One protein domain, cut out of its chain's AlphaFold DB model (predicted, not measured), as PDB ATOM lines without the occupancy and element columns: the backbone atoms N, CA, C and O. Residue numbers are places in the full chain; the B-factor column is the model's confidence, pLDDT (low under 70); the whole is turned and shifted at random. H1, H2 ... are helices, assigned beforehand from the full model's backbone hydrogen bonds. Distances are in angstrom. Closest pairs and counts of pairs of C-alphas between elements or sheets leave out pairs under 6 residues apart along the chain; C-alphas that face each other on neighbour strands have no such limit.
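Overview. This is residues 196 to 270 of the 300 residues of an uncharacterized protein of Oesophagostomum dentatum (UniProt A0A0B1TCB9). A loose rod: H1 and H3 pack at about right angles, H4 makes one end, and H2 with parts of the two long links makes the other. The 75 printed residues include four named helices, H1 to H4, and no named strand, all helix in class. The radius of gyration of the C-alphas is 14.6 A, the spans 47 by 20 by 19 A.

Arrangement. H1, residues 196 to 205, touches H3, residues 246 to 259, about perpendicular at 87 degrees; their closest C-alphas, of Val 202 and Trp 252, are 6.1 A apart. H2, residues 223 to 233, is apart from H1 and H3. In H1, H2, H3 and H4, residues 261 to 268, every O i to N i+4 pair is within hydrogen-bond range. H3 and H4 are close but not clearly touching, the closest C-alphas, of His 257 and Val 264, 6.2 A apart.

Along the chain. H1 begins at C-alpha 196 (193.543, 224.186, 369.785) and measures 14.1 A, H2 15.4 A, H3 19.7 A and H4 10.8 A, ending at C-alpha 268 (187.441, 240.117, 373.162).

Size, cuts and confidence. The printed part has no cut. Residues 262 and 266 to 270 are under pLDDT 70.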
ATOM      1  N   TRP A 196     193.326 225.624 369.647       80.31
ATOM      2  CA  TRP A 196     193.543 224.186 369.785       80.31
ATOM      3  C   TRP A 196     194.756 223.834 370.653       80.31
ATOM      4  O   TRP A 196     194.688 222.912 371.461       80.31
ATOM      5  N   ASN A 197     195.857 224.583 370.554       78.56
ATOM      6  CA  ASN A 197     197.043 224.319 371.372       78.56
ATOM      7  C   ASN A 197     196.781 224.605 372.858       78.56
ATOM      8  O   ASN A 197     197.234 223.850 373.721       78.56
ATOM      9  N   LEU A 198     196.019 225.661 373.150       79.94
ATOM     10  CA  LEU A 198     195.589 225.993 374.510       79.94
ATOM     11  C   LEU A 198     194.588 224.962 375.043       79.94
ATOM     12  O   LEU A 198     194.703 224.516 376.182       79.94
ATOM     13  N   LEU A 199     193.653 224.517 374.202       83.00
ATOM     14  CA  LEU A 199     192.685 223.486 374.566       83.00
ATOM     15  C   LEU A 199     193.376 222.144 374.832       83.00
ATOM     16  O   LEU A 199     193.073 221.469 375.808       83.00
ATOM     17  N   ARG A 200     194.389 221.792 374.032       82.56
ATOM     18  CA  ARG A 200     195.217 220.605 374.264       82.56
ATOM     19  C   ARG A 200     195.933 220.658 375.612       82.56
ATOM     20  O   ARG A 200     196.055 219.619 376.252       82.56
ATOM     21  N   HIS A 201     196.410 221.826 376.051       82.06
ATOM     22  CA  HIS A 201     196.957 221.973 377.404       82.06
ATOM     23  C   HIS A 201     195.908 221.621 378.462       82.06
ATOM     24  O   HIS A 201     196.193 220.812 379.340       82.06
ATOM     25  N   VAL A 202     194.704 222.179 378.342       84.12
ATOM     26  CA  VAL A 202     193.608 221.910 379.278       84.12
ATOM     27  C   VAL A 202     193.271 220.422 379.325       84.12
ATOM     28  O   VAL A 202     193.284 219.835 380.401       84.12
ATOM     29  N   ILE A 203     193.070 219.795 378.164       84.81
ATOM     30  CA  ILE A 203     192.730 218.368 378.061       84.81
ATOM     31  C   ILE A 203     193.817 217.486 378.689       84.81
ATOM     32  O   ILE A 203     193.516 216.488 379.324       84.81
ATOM     33  N   MET A 204     195.093 217.834 378.510       79.81
ATOM     34  CA  MET A 204     196.206 216.998 378.970       79.81
ATOM     35  C   MET A 204     196.570 217.185 380.444       79.81
ATOM     36  O   MET A 204     197.201 216.299 381.014       79.81
ATOM     37  N   ILE A 205     196.285 218.353 381.024       79.88
ATOM     38  CA  ILE A 205     196.770 218.733 382.360       79.88
ATOM     39  C   ILE A 205     195.642 218.800 383.387       79.88
ATOM     40  O   ILE A 205     195.883 218.505 384.554       79.88
ATOM     41  N   HIS A 206     194.444 219.201 382.965       79.12
ATOM     42  CA  HIS A 206     193.318 219.489 383.852       79.12
ATOM     43  C   HIS A 206     192.132 218.540 383.660       79.12
ATOM     44  O   HIS A 206     191.216 218.568 384.472       79.12
ATOM     45  N   SER A 207     192.137 217.719 382.606       78.69
ATOM     46  CA  SER A 207     191.043 216.804 382.291       78.69
ATOM     47  C   SER A 207     191.485 215.349 382.336       78.69
ATOM     48  O   SER A 207     192.503 214.966 381.756       78.69
ATOM     49  N   ASP A 208     190.644 214.515 382.939       79.38
ATOM     50  CA  ASP A 208     190.757 213.062 382.860       79.38
ATOM     51  C   ASP A 208     189.957 212.476 381.694       79.38
ATOM     52  O   ASP A 208     190.227 211.350 381.267       79.38
ATOM     53  N   SER A 209     189.022 213.237 381.123       82.38
ATOM     54  CA  SER A 209     188.295 212.863 379.912       82.38
ATOM     55  C   SER A 209     189.092 213.278 378.671       82.38
ATOM     56  O   SER A 209     189.712 214.348 378.636       82.38
ATOM     57  N   LYS A 210     189.130 212.404 377.657       88.50
ATOM     58  CA  LYS A 210     189.846 212.646 376.399       88.50
ATOM     59  C   LYS A 210     188.880 212.516 375.217       88.50
ATOM     60  O   LYS A 210     187.967 211.703 375.291       88.50
ATOM     61  N   PRO A 211     189.081 213.301 374.146       89.06
ATOM     62  CA  PRO A 211     188.085 213.455 373.087       89.06
ATOM     63  C   PRO A 211     187.927 212.256 372.148       89.06
ATOM     64  O   PRO A 211     186.914 212.177 371.469       89.06
ATOM     65  N   TYR A 212     188.903 211.343 372.065       95.12
ATOM     66  CA  TYR A 212     188.898 210.317 371.022       95.12
ATOM     67  C   TYR A 212     188.989 208.900 371.576       95.12
ATOM     68  O   TYR A 212     189.787 208.633 372.475       95.12
ATOM     69  N   GLN A 213     188.245 207.989 370.956       94.81
ATOM     70  CA  GLN A 213     188.258 206.552 371.204       94.81
ATOM     71  C   GLN A 213     188.690 205.787 369.944       94.81
ATOM     72  O   GLN A 213     188.498 206.244 368.814       94.81
ATOM     73  N   CYS A 214     189.329 204.631 370.119       96.50
ATOM     74  CA  CYS A 214     189.592 203.707 369.017       96.50
ATOM     75  C   CYS A 214     188.275 203.107 368.494       96.50
ATOM     76  O   CYS A 214     187.360 202.848 369.264       96.50
ATOM     77  N   TRP A 215     188.179 202.864 367.187       96.44
ATOM     78  CA  TRP A 215     186.993 202.224 366.602       96.44
ATOM     79  C   TRP A 215     186.840 200.757 367.009       96.44
ATOM     80  O   TRP A 215     185.721 200.275 367.144       96.44
ATOM     81  N   ASP A 216     187.962 200.071 367.218       95.44
ATOM     82  CA  ASP A 216     187.982 198.620 367.413       95.44
ATOM     83  C   ASP A 216     188.136 198.211 368.889       95.44
ATOM     84  O   ASP A 216     188.105 197.023 369.207       95.44
ATOM     85  N   CYS A 217     188.337 199.163 369.811       95.62
ATOM     86  CA  CYS A 217     188.463 198.880 371.244       95.62
ATOM     87  C   CYS A 217     188.194 200.106 372.134       95.62
ATOM     88  O   CYS A 217     188.116 201.243 371.671       95.62
ATOM     89  N   ASP A 218     188.167 199.890 373.449       96.25
ATOM     90  CA  ASP A 218     187.870 200.923 374.455       96.25
ATOM     91  C   ASP A 218     189.056 201.849 374.785       96.25
ATOM     92  O   ASP A 218     189.061 202.554 375.797       96.25
ATOM     93  N   PHE A 219     190.104 201.861 373.956       94.56
ATOM     94  CA  PHE A 219     191.241 202.751 374.170       94.56
ATOM     95  C   PHE A 219     190.852 204.210 373.898       94.56
ATOM     96  O   PHE A 219     190.509 204.570 372.770       94.56
ATOM     97  N   ILE A 220     190.980 205.062 374.918       91.94
ATOM     98  CA  ILE A 220     190.609 206.483 374.879       91.94
ATOM     99  C   ILE A 220     191.848 207.374 375.062       91.94
ATOM    100  O   ILE A 220     192.688 207.148 375.937       91.94
ATOM    101  N   GLY A 221     191.967 208.433 374.259       88.75
ATOM    102  CA  GLY A 221     193.090 209.365 374.320       88.75
ATOM    103  C   GLY A 221     192.940 210.600 373.429       88.75
ATOM    104  O   GLY A 221     191.887 210.897 372.877       88.75
ATOM    105  N   ILE A 222     194.027 211.364 373.290       89.56
ATOM    106  CA  ILE A 222     194.112 212.410 372.258       89.56
ATOM    107  C   ILE A 222     194.314 211.768 370.878       89.56
ATOM    108  O   ILE A 222     194.927 210.704 370.789       89.56
ATOM    109  N   LYS A 223     193.878 212.437 369.799       88.19
ATOM    110  CA  LYS A 223     193.865 211.882 368.429       88.19
ATOM    111  C   LYS A 223     195.179 211.197 368.041       88.19
ATOM    112  O   LYS A 223     195.178 210.045 367.628       88.19
ATOM    113  N   SER A 224     196.320 211.853 368.261       86.88
ATOM    114  CA  SER A 224     197.640 211.278 367.948       86.88
ATOM    115  C   SER A 224     197.928 209.962 368.676       86.88
ATOM    116  O   SER A 224     198.575 209.081 368.115       86.88
ATOM    117  N   ASN A 225     197.463 209.830 369.919       89.06
ATOM    118  CA  ASN A 225     197.690 208.642 370.735       89.06
ATOM    119  C   ASN A 225     196.785 207.497 370.283       89.06
ATOM    120  O   ASN A 225     197.270 206.377 370.181       89.06
ATOM    121  N   VAL A 226     195.517 207.778 369.958       92.56
ATOM    122  CA  VAL A 226     194.573 206.767 369.450       92.56
ATOM    123  C   VAL A 226     195.028 206.223 368.097       92.56
ATOM    124  O   VAL A 226     195.085 205.013 367.914       92.56
ATOM    125  N   ILE A 227     195.463 207.094 367.183       93.81
ATOM    126  CA  ILE A 227     195.999 206.672 365.880       93.81
ATOM    127  C   ILE A 227     197.276 205.836 366.051       93.81
ATOM    128  O   ILE A 227     197.461 204.827 365.372       93.81
ATOM    129  N   SER A 228     198.171 206.231 366.966       93.25
ATOM    130  CA  SER A 228     199.380 205.452 367.262       93.25
ATOM    131  C   SER A 228     199.053 204.091 367.870       93.25
ATOM    132  O   SER A 228     199.672 203.104 367.485       93.25
ATOM    133  N   HIS A 229     198.104 204.041 368.807       93.75
ATOM    134  CA  HIS A 229     197.595 202.804 369.389       93.75
ATOM    135  C   HIS A 229     197.059 201.890 368.289       93.75
ATOM    136  O   HIS A 229     197.533 200.768 368.159       93.75
ATOM    137  N   ALA A 230     196.180 202.412 367.430       95.75
ATOM    138  CA  ALA A 230     195.550 201.619 366.390       95.75
ATOM    139  C   ALA A 230     196.567 201.015 365.410       95.75
ATOM    140  O   ALA A 230     196.473 199.848 365.045       95.75
ATOM    141  N   ARG A 231     197.619 201.764 365.055       95.94
ATOM    142  CA  ARG A 231     198.728 201.232 364.243       95.94
ATOM    143  C   ARG A 231     199.503 200.115 364.939       95.94
ATOM    144  O   ARG A 231     199.975 199.206 364.268       95.94
ATOM    145  N   GLN A 232     199.684 200.203 366.255       96.62
ATOM    146  CA  GLN A 232     200.439 199.216 367.035       96.62
ATOM    147  C   GLN A 232     199.634 197.940 367.294       96.62
ATOM    148  O   GLN A 232     200.226 196.870 367.406       96.62
ATOM    149  N   THR A 233     198.308 198.043 367.366       94.62
ATOM    150  CA  THR A 233     197.395 196.916 367.600       94.62
ATOM    151  C   THR A 233     196.747 196.382 366.326       94.62
ATOM    152  O   THR A 233     195.909 195.492 366.400       94.62
ATOM    153  N   ASN A 234     197.145 196.891 365.155       94.25
ATOM    154  CA  ASN A 234     196.568 196.538 363.855       94.25
ATOM    155  C   ASN A 234     195.045 196.786 363.768       94.25
ATOM    156  O   ASN A 234     194.317 196.045 363.114       94.25
ATOM    157  N   HIS A 235     194.582 197.835 364.444       94.88
ATOM    158  CA  HIS A 235     193.228 198.375 364.364       94.88
ATOM    159  C   HIS A 235     193.138 199.441 363.258       94.88
ATOM    160  O   HIS A 235     194.148 199.966 362.764       94.88
ATOM    161  N   ARG A 236     191.913 199.816 362.899       92.69
ATOM    162  CA  ARG A 236     191.591 200.936 362.018       92.69
ATOM    163  C   ARG A 236     192.265 202.222 362.519       92.69
ATOM    164  O   ARG A 236     192.021 202.674 363.635       92.69
ATOM    165  N   SER A 237     193.141 202.801 361.690       92.69
ATOM    166  CA  SER A 237     194.043 203.911 362.062       92.69
ATOM    167  C   SER A 237     194.041 205.102 361.094       92.69
ATOM    168  O   SER A 237     194.931 205.957 361.152       92.69
ATOM    169  N   ASP A 238     193.064 205.151 360.191       93.25
ATOM    170  CA  ASP A 238     192.778 206.287 359.311       93.25
ATOM    171  C   ASP A 238     192.142 207.456 360.079       93.25
ATOM    172  O   ASP A 238     192.473 208.611 359.814       93.25
ATOM    173  N   ASP A 239     191.307 207.165 361.082       93.62
ATOM    174  CA  ASP A 239     190.737 208.161 361.990       93.62
ATOM    175  C   ASP A 239     190.469 207.598 363.399       93.62
ATOM    176  O   ASP A 239     190.689 206.418 363.674       93.62
ATOM    177  N   ALA A 240     190.003 208.452 364.310       93.00
ATOM    178  CA  ALA A 240     189.568 208.083 365.653       93.00
ATOM    179  C   ALA A 240     188.110 208.506 365.880       93.00
ATOM    180  O   ALA A 240     187.668 209.512 365.332       93.00
ATOM    181  N   HIS A 241     187.368 207.746 366.682       95.06
ATOM    182  CA  HIS A 241     185.983 208.061 367.019       95.06
ATOM    183  C   HIS A 241     185.943 209.263 367.974       95.06
ATOM    184  O   HIS A 241     186.546 209.203 369.044       95.06
ATOM    185  N   ASP A 242     185.292 210.362 367.581       94.06
ATOM    186  CA  ASP A 242     185.102 211.532 368.446       94.06
ATOM    187  C   ASP A 242     183.960 211.268 369.437       94.06
ATOM    188  O   ASP A 242     182.800 211.148 369.046       94.06
ATOM    189  N   ILE A 243     184.311 211.179 370.719       94.56
ATOM    190  CA  ILE A 243     183.386 210.965 371.842       94.56
ATOM    191  C   ILE A 243     183.140 212.256 372.634       94.56
ATOM    192  O   ILE A 243     182.643 212.226 373.761       94.56
ATOM    193  N   THR A 244     183.535 213.406 372.086       93.06
ATOM    194  CA  THR A 244     183.437 214.688 372.780       93.06
ATOM    195  C   THR A 244     181.978 215.112 372.943       93.06
ATOM    196  O   THR A 244     181.270 215.365 371.968       93.06
ATOM    197  N   THR A 245     181.555 215.278 374.195       93.81
ATOM    198  CA  THR A 245     180.236 215.819 374.554       93.81
ATOM    199  C   THR A 245     180.283 217.335 374.757       93.81
ATOM    200  O   THR A 245     181.343 217.910 375.018       93.81
ATOM    201  N   ASP A 246     179.128 218.003 374.699       92.50
ATOM    202  CA  ASP A 246     179.039 219.445 374.976       92.50
ATOM    203  C   ASP A 246     179.458 219.798 376.403       92.50
ATOM    204  O   ASP A 246     180.098 220.829 376.625       92.50
ATOM    205  N   LEU A 247     179.198 218.899 377.358       89.38
ATOM    206  CA  LEU A 247     179.675 219.041 378.729       89.38
ATOM    207  C   LEU A 247     181.208 219.104 378.762       89.38
ATOM    208  O   LEU A 247     181.759 220.087 379.259       89.38
ATOM    209  N   MET A 248     181.895 218.150 378.121       89.12
ATOM    210  CA  MET A 248     183.361 218.147 378.017       89.12
ATOM    211  C   MET A 248     183.888 219.423 377.346       89.12
ATOM    212  O   MET A 248     184.832 220.044 377.836       89.12
ATOM    213  N   ARG A 249     183.253 219.872 376.250       89.69
ATOM    214  CA  ARG A 249     183.638 221.127 375.574       89.69
ATOM    215  C   ARG A 249     183.502 222.329 376.503       89.69
ATOM    216  O   ARG A 249     184.380 223.195 376.500       89.69
ATOM    217  N   SER A 250     182.422 222.413 377.275       87.25
ATOM    218  CA  SER A 250     182.169 223.531 378.190       87.25
ATOM    219  C   SER A 250     183.157 223.561 379.365       87.25
ATOM    220  O   SER A 250     183.707 224.621 379.681       87.25
ATOM    221  N   GLU A 251     183.475 222.399 379.943       86.62
ATOM    222  CA  GLU A 251     184.455 222.244 381.023       86.62
ATOM    223  C   GLU A 251     185.849 222.665 380.557       86.62
ATOM    224  O   GLU A 251     186.513 223.490 381.193       86.62
ATOM    225  N   TRP A 252     186.275 222.170 379.393       89.12
ATOM    226  CA  TRP A 252     187.583 222.514 378.846       89.12
ATOM    227  C   TRP A 252     187.679 223.989 378.459       89.12
ATOM    228  O   TRP A 252     188.725 224.609 378.645       89.12
ATOM    229  N   ASN A 253     186.598 224.583 377.949       88.31
ATOM    230  CA  ASN A 253     186.564 226.020 377.686       88.31
ATOM    231  C   ASN A 253     186.687 226.837 378.968       88.31
ATOM    232  O   ASN A 253     187.484 227.772 379.021       88.31
ATOM    233  N   THR A 254     185.958 226.458 380.013       86.06
ATOM    234  CA  THR A 254     186.012 227.128 381.316       86.06
ATOM    235  C   THR A 254     187.427 227.094 381.888       86.06
ATOM    236  O   THR A 254     187.973 228.134 382.260       86.06
ATOM    237  N   MET A 255     188.068 225.924 381.864       83.19
ATOM    238  CA  MET A 255     189.469 225.750 382.255       83.19
ATOM    239  C   MET A 255     190.433 226.545 381.364       83.19
ATOM    240  O   MET A 255     191.390 227.131 381.860       83.19
ATOM    241  N   LEU A 256     190.173 226.652 380.060       84.75
ATOM    242  CA  LEU A 256     190.982 227.463 379.146       84.75
ATOM    243  C   LEU A 256     190.929 228.952 379.507       84.75
ATOM    244  O   LEU A 256     191.973 229.607 379.528       84.75
ATOM    245  N   HIS A 257     189.744 229.482 379.822       83.19
ATOM    246  CA  HIS A 257     189.582 230.872 380.258       83.19
ATOM    247  C   HIS A 257     190.329 231.156 381.565       83.19
ATOM    248  O   HIS A 257     190.905 232.227 381.751       83.19
ATOM    249  N   GLN A 258     190.340 230.157 382.435       80.12
ATOM    250  CA  GLN A 258     190.991 230.149 383.730       80.12
ATOM    251  C   GLN A 258     192.528 230.080 383.628       80.12
ATOM    252  O   GLN A 258     193.237 230.863 384.262       80.12
ATOM    253  N   CYS A 259     193.070 229.198 382.788       76.88
ATOM    254  CA  CYS A 259     194.513 229.061 382.578       76.88
ATOM    255  C   CYS A 259     195.101 230.221 381.762       76.88
ATOM    256  O   CYS A 259     196.232 230.639 382.017       76.88
ATOM    257  N   PHE A 260     194.348 230.747 380.791       78.50
ATOM    258  CA  PHE A 260     194.827 231.735 379.820       78.50
ATOM    259  C   PHE A 260     193.939 232.990 379.767       78.50
ATOM    260  O   PHE A 260     193.429 233.326 378.695       78.50
ATOM    261  N   PRO A 261     193.776 233.740 380.872       74.12
ATOM    262  CA  PRO A 261     192.889 234.907 380.913       74.12
ATOM    263  C   PRO A 261     193.271 235.984 379.884       74.12
ATOM    264  O   PRO A 261     192.402 236.662 379.337       74.12
ATOM    265  N   ASP A 262     194.558 236.109 379.556       69.50
ATOM    266  CA  ASP A 262     195.041 237.071 378.561       69.50
ATOM    267  C   ASP A 262     194.677 236.688 377.122       69.50
ATOM    268  O   ASP A 262     194.417 237.568 376.305       69.50
ATOM    269  N   TYR A 263     194.581 235.388 376.810       74.00
ATOM    270  CA  TYR A 263     194.084 234.918 375.511       74.00
ATOM    271  C   TYR A 263     192.616 235.313 375.315       74.00
ATOM    272  O   TYR A 263     192.226 235.788 374.248       74.00
ATOM    273  N   VAL A 264     191.812 235.188 376.372       70.50
ATOM    274  CA  VAL A 264     190.394 235.578 376.372       70.50
ATOM    275  C   VAL A 264     190.245 237.078 376.152       70.50
ATOM    276  O   VAL A 264     189.486 237.502 375.283       70.50
ATOM    277  N   LYS A 265     191.017 237.875 376.900       71.75
ATOM    278  CA  LYS A 265     191.033 239.339 376.783       71.75
ATOM    279  C   LYS A 265     191.527 239.805 375.411       71.75
ATOM    280  O   LYS A 265     191.062 240.823 374.911       71.75
ATOM    281  N   ALA A 266     192.466 239.089 374.792       69.12
ATOM    282  CA  ALA A 266     192.919 239.387 373.435       69.12
ATOM    283  C   ALA A 266     191.829 239.084 372.392       69.12
ATOM    284  O   ALA A 266     191.604 239.896 371.495       69.12
ATOM    285  N   LYS A 267     191.102 237.966 372.546       66.50
ATOM    286  CA  LYS A 267     189.974 237.613 371.670       66.50
ATOM    287  C   LYS A 267     188.834 238.635 371.769       66.50
ATOM    288  O   LYS A 267     188.305 239.044 370.742       66.50
ATOM    289  N   SER A 268     188.498 239.108 372.972       65.38
ATOM    290  CA  SER A 268     187.441 240.117 373.162       65.38
ATOM    291  C   SER A 268     187.803 241.501 372.613       65.38
ATOM    292  O   SER A 268     186.916 242.301 372.342       65.38
ATOM    293  N   ARG A 269     189.096 241.803 372.447       64.50
ATOM    294  CA  ARG A 269     189.596 243.068 371.877       64.50
ATOM    295  C   ARG A 269     189.711 243.049 370.348       64.50
ATOM    296  O   ARG A 269     190.266 243.983 369.781       64.50
ATOM    297  N   GLY A 270     189.213 242.003 369.683       53.53
ATOM    298  CA  GLY A 270     189.212 241.919 368.223       53.53
ATOM    299  C   GLY A 270     190.587 241.642 367.608       53.53
ATOM    300  O   GLY A 270     190.842 242.073 366.486       53.53
TER     301      GLY A 270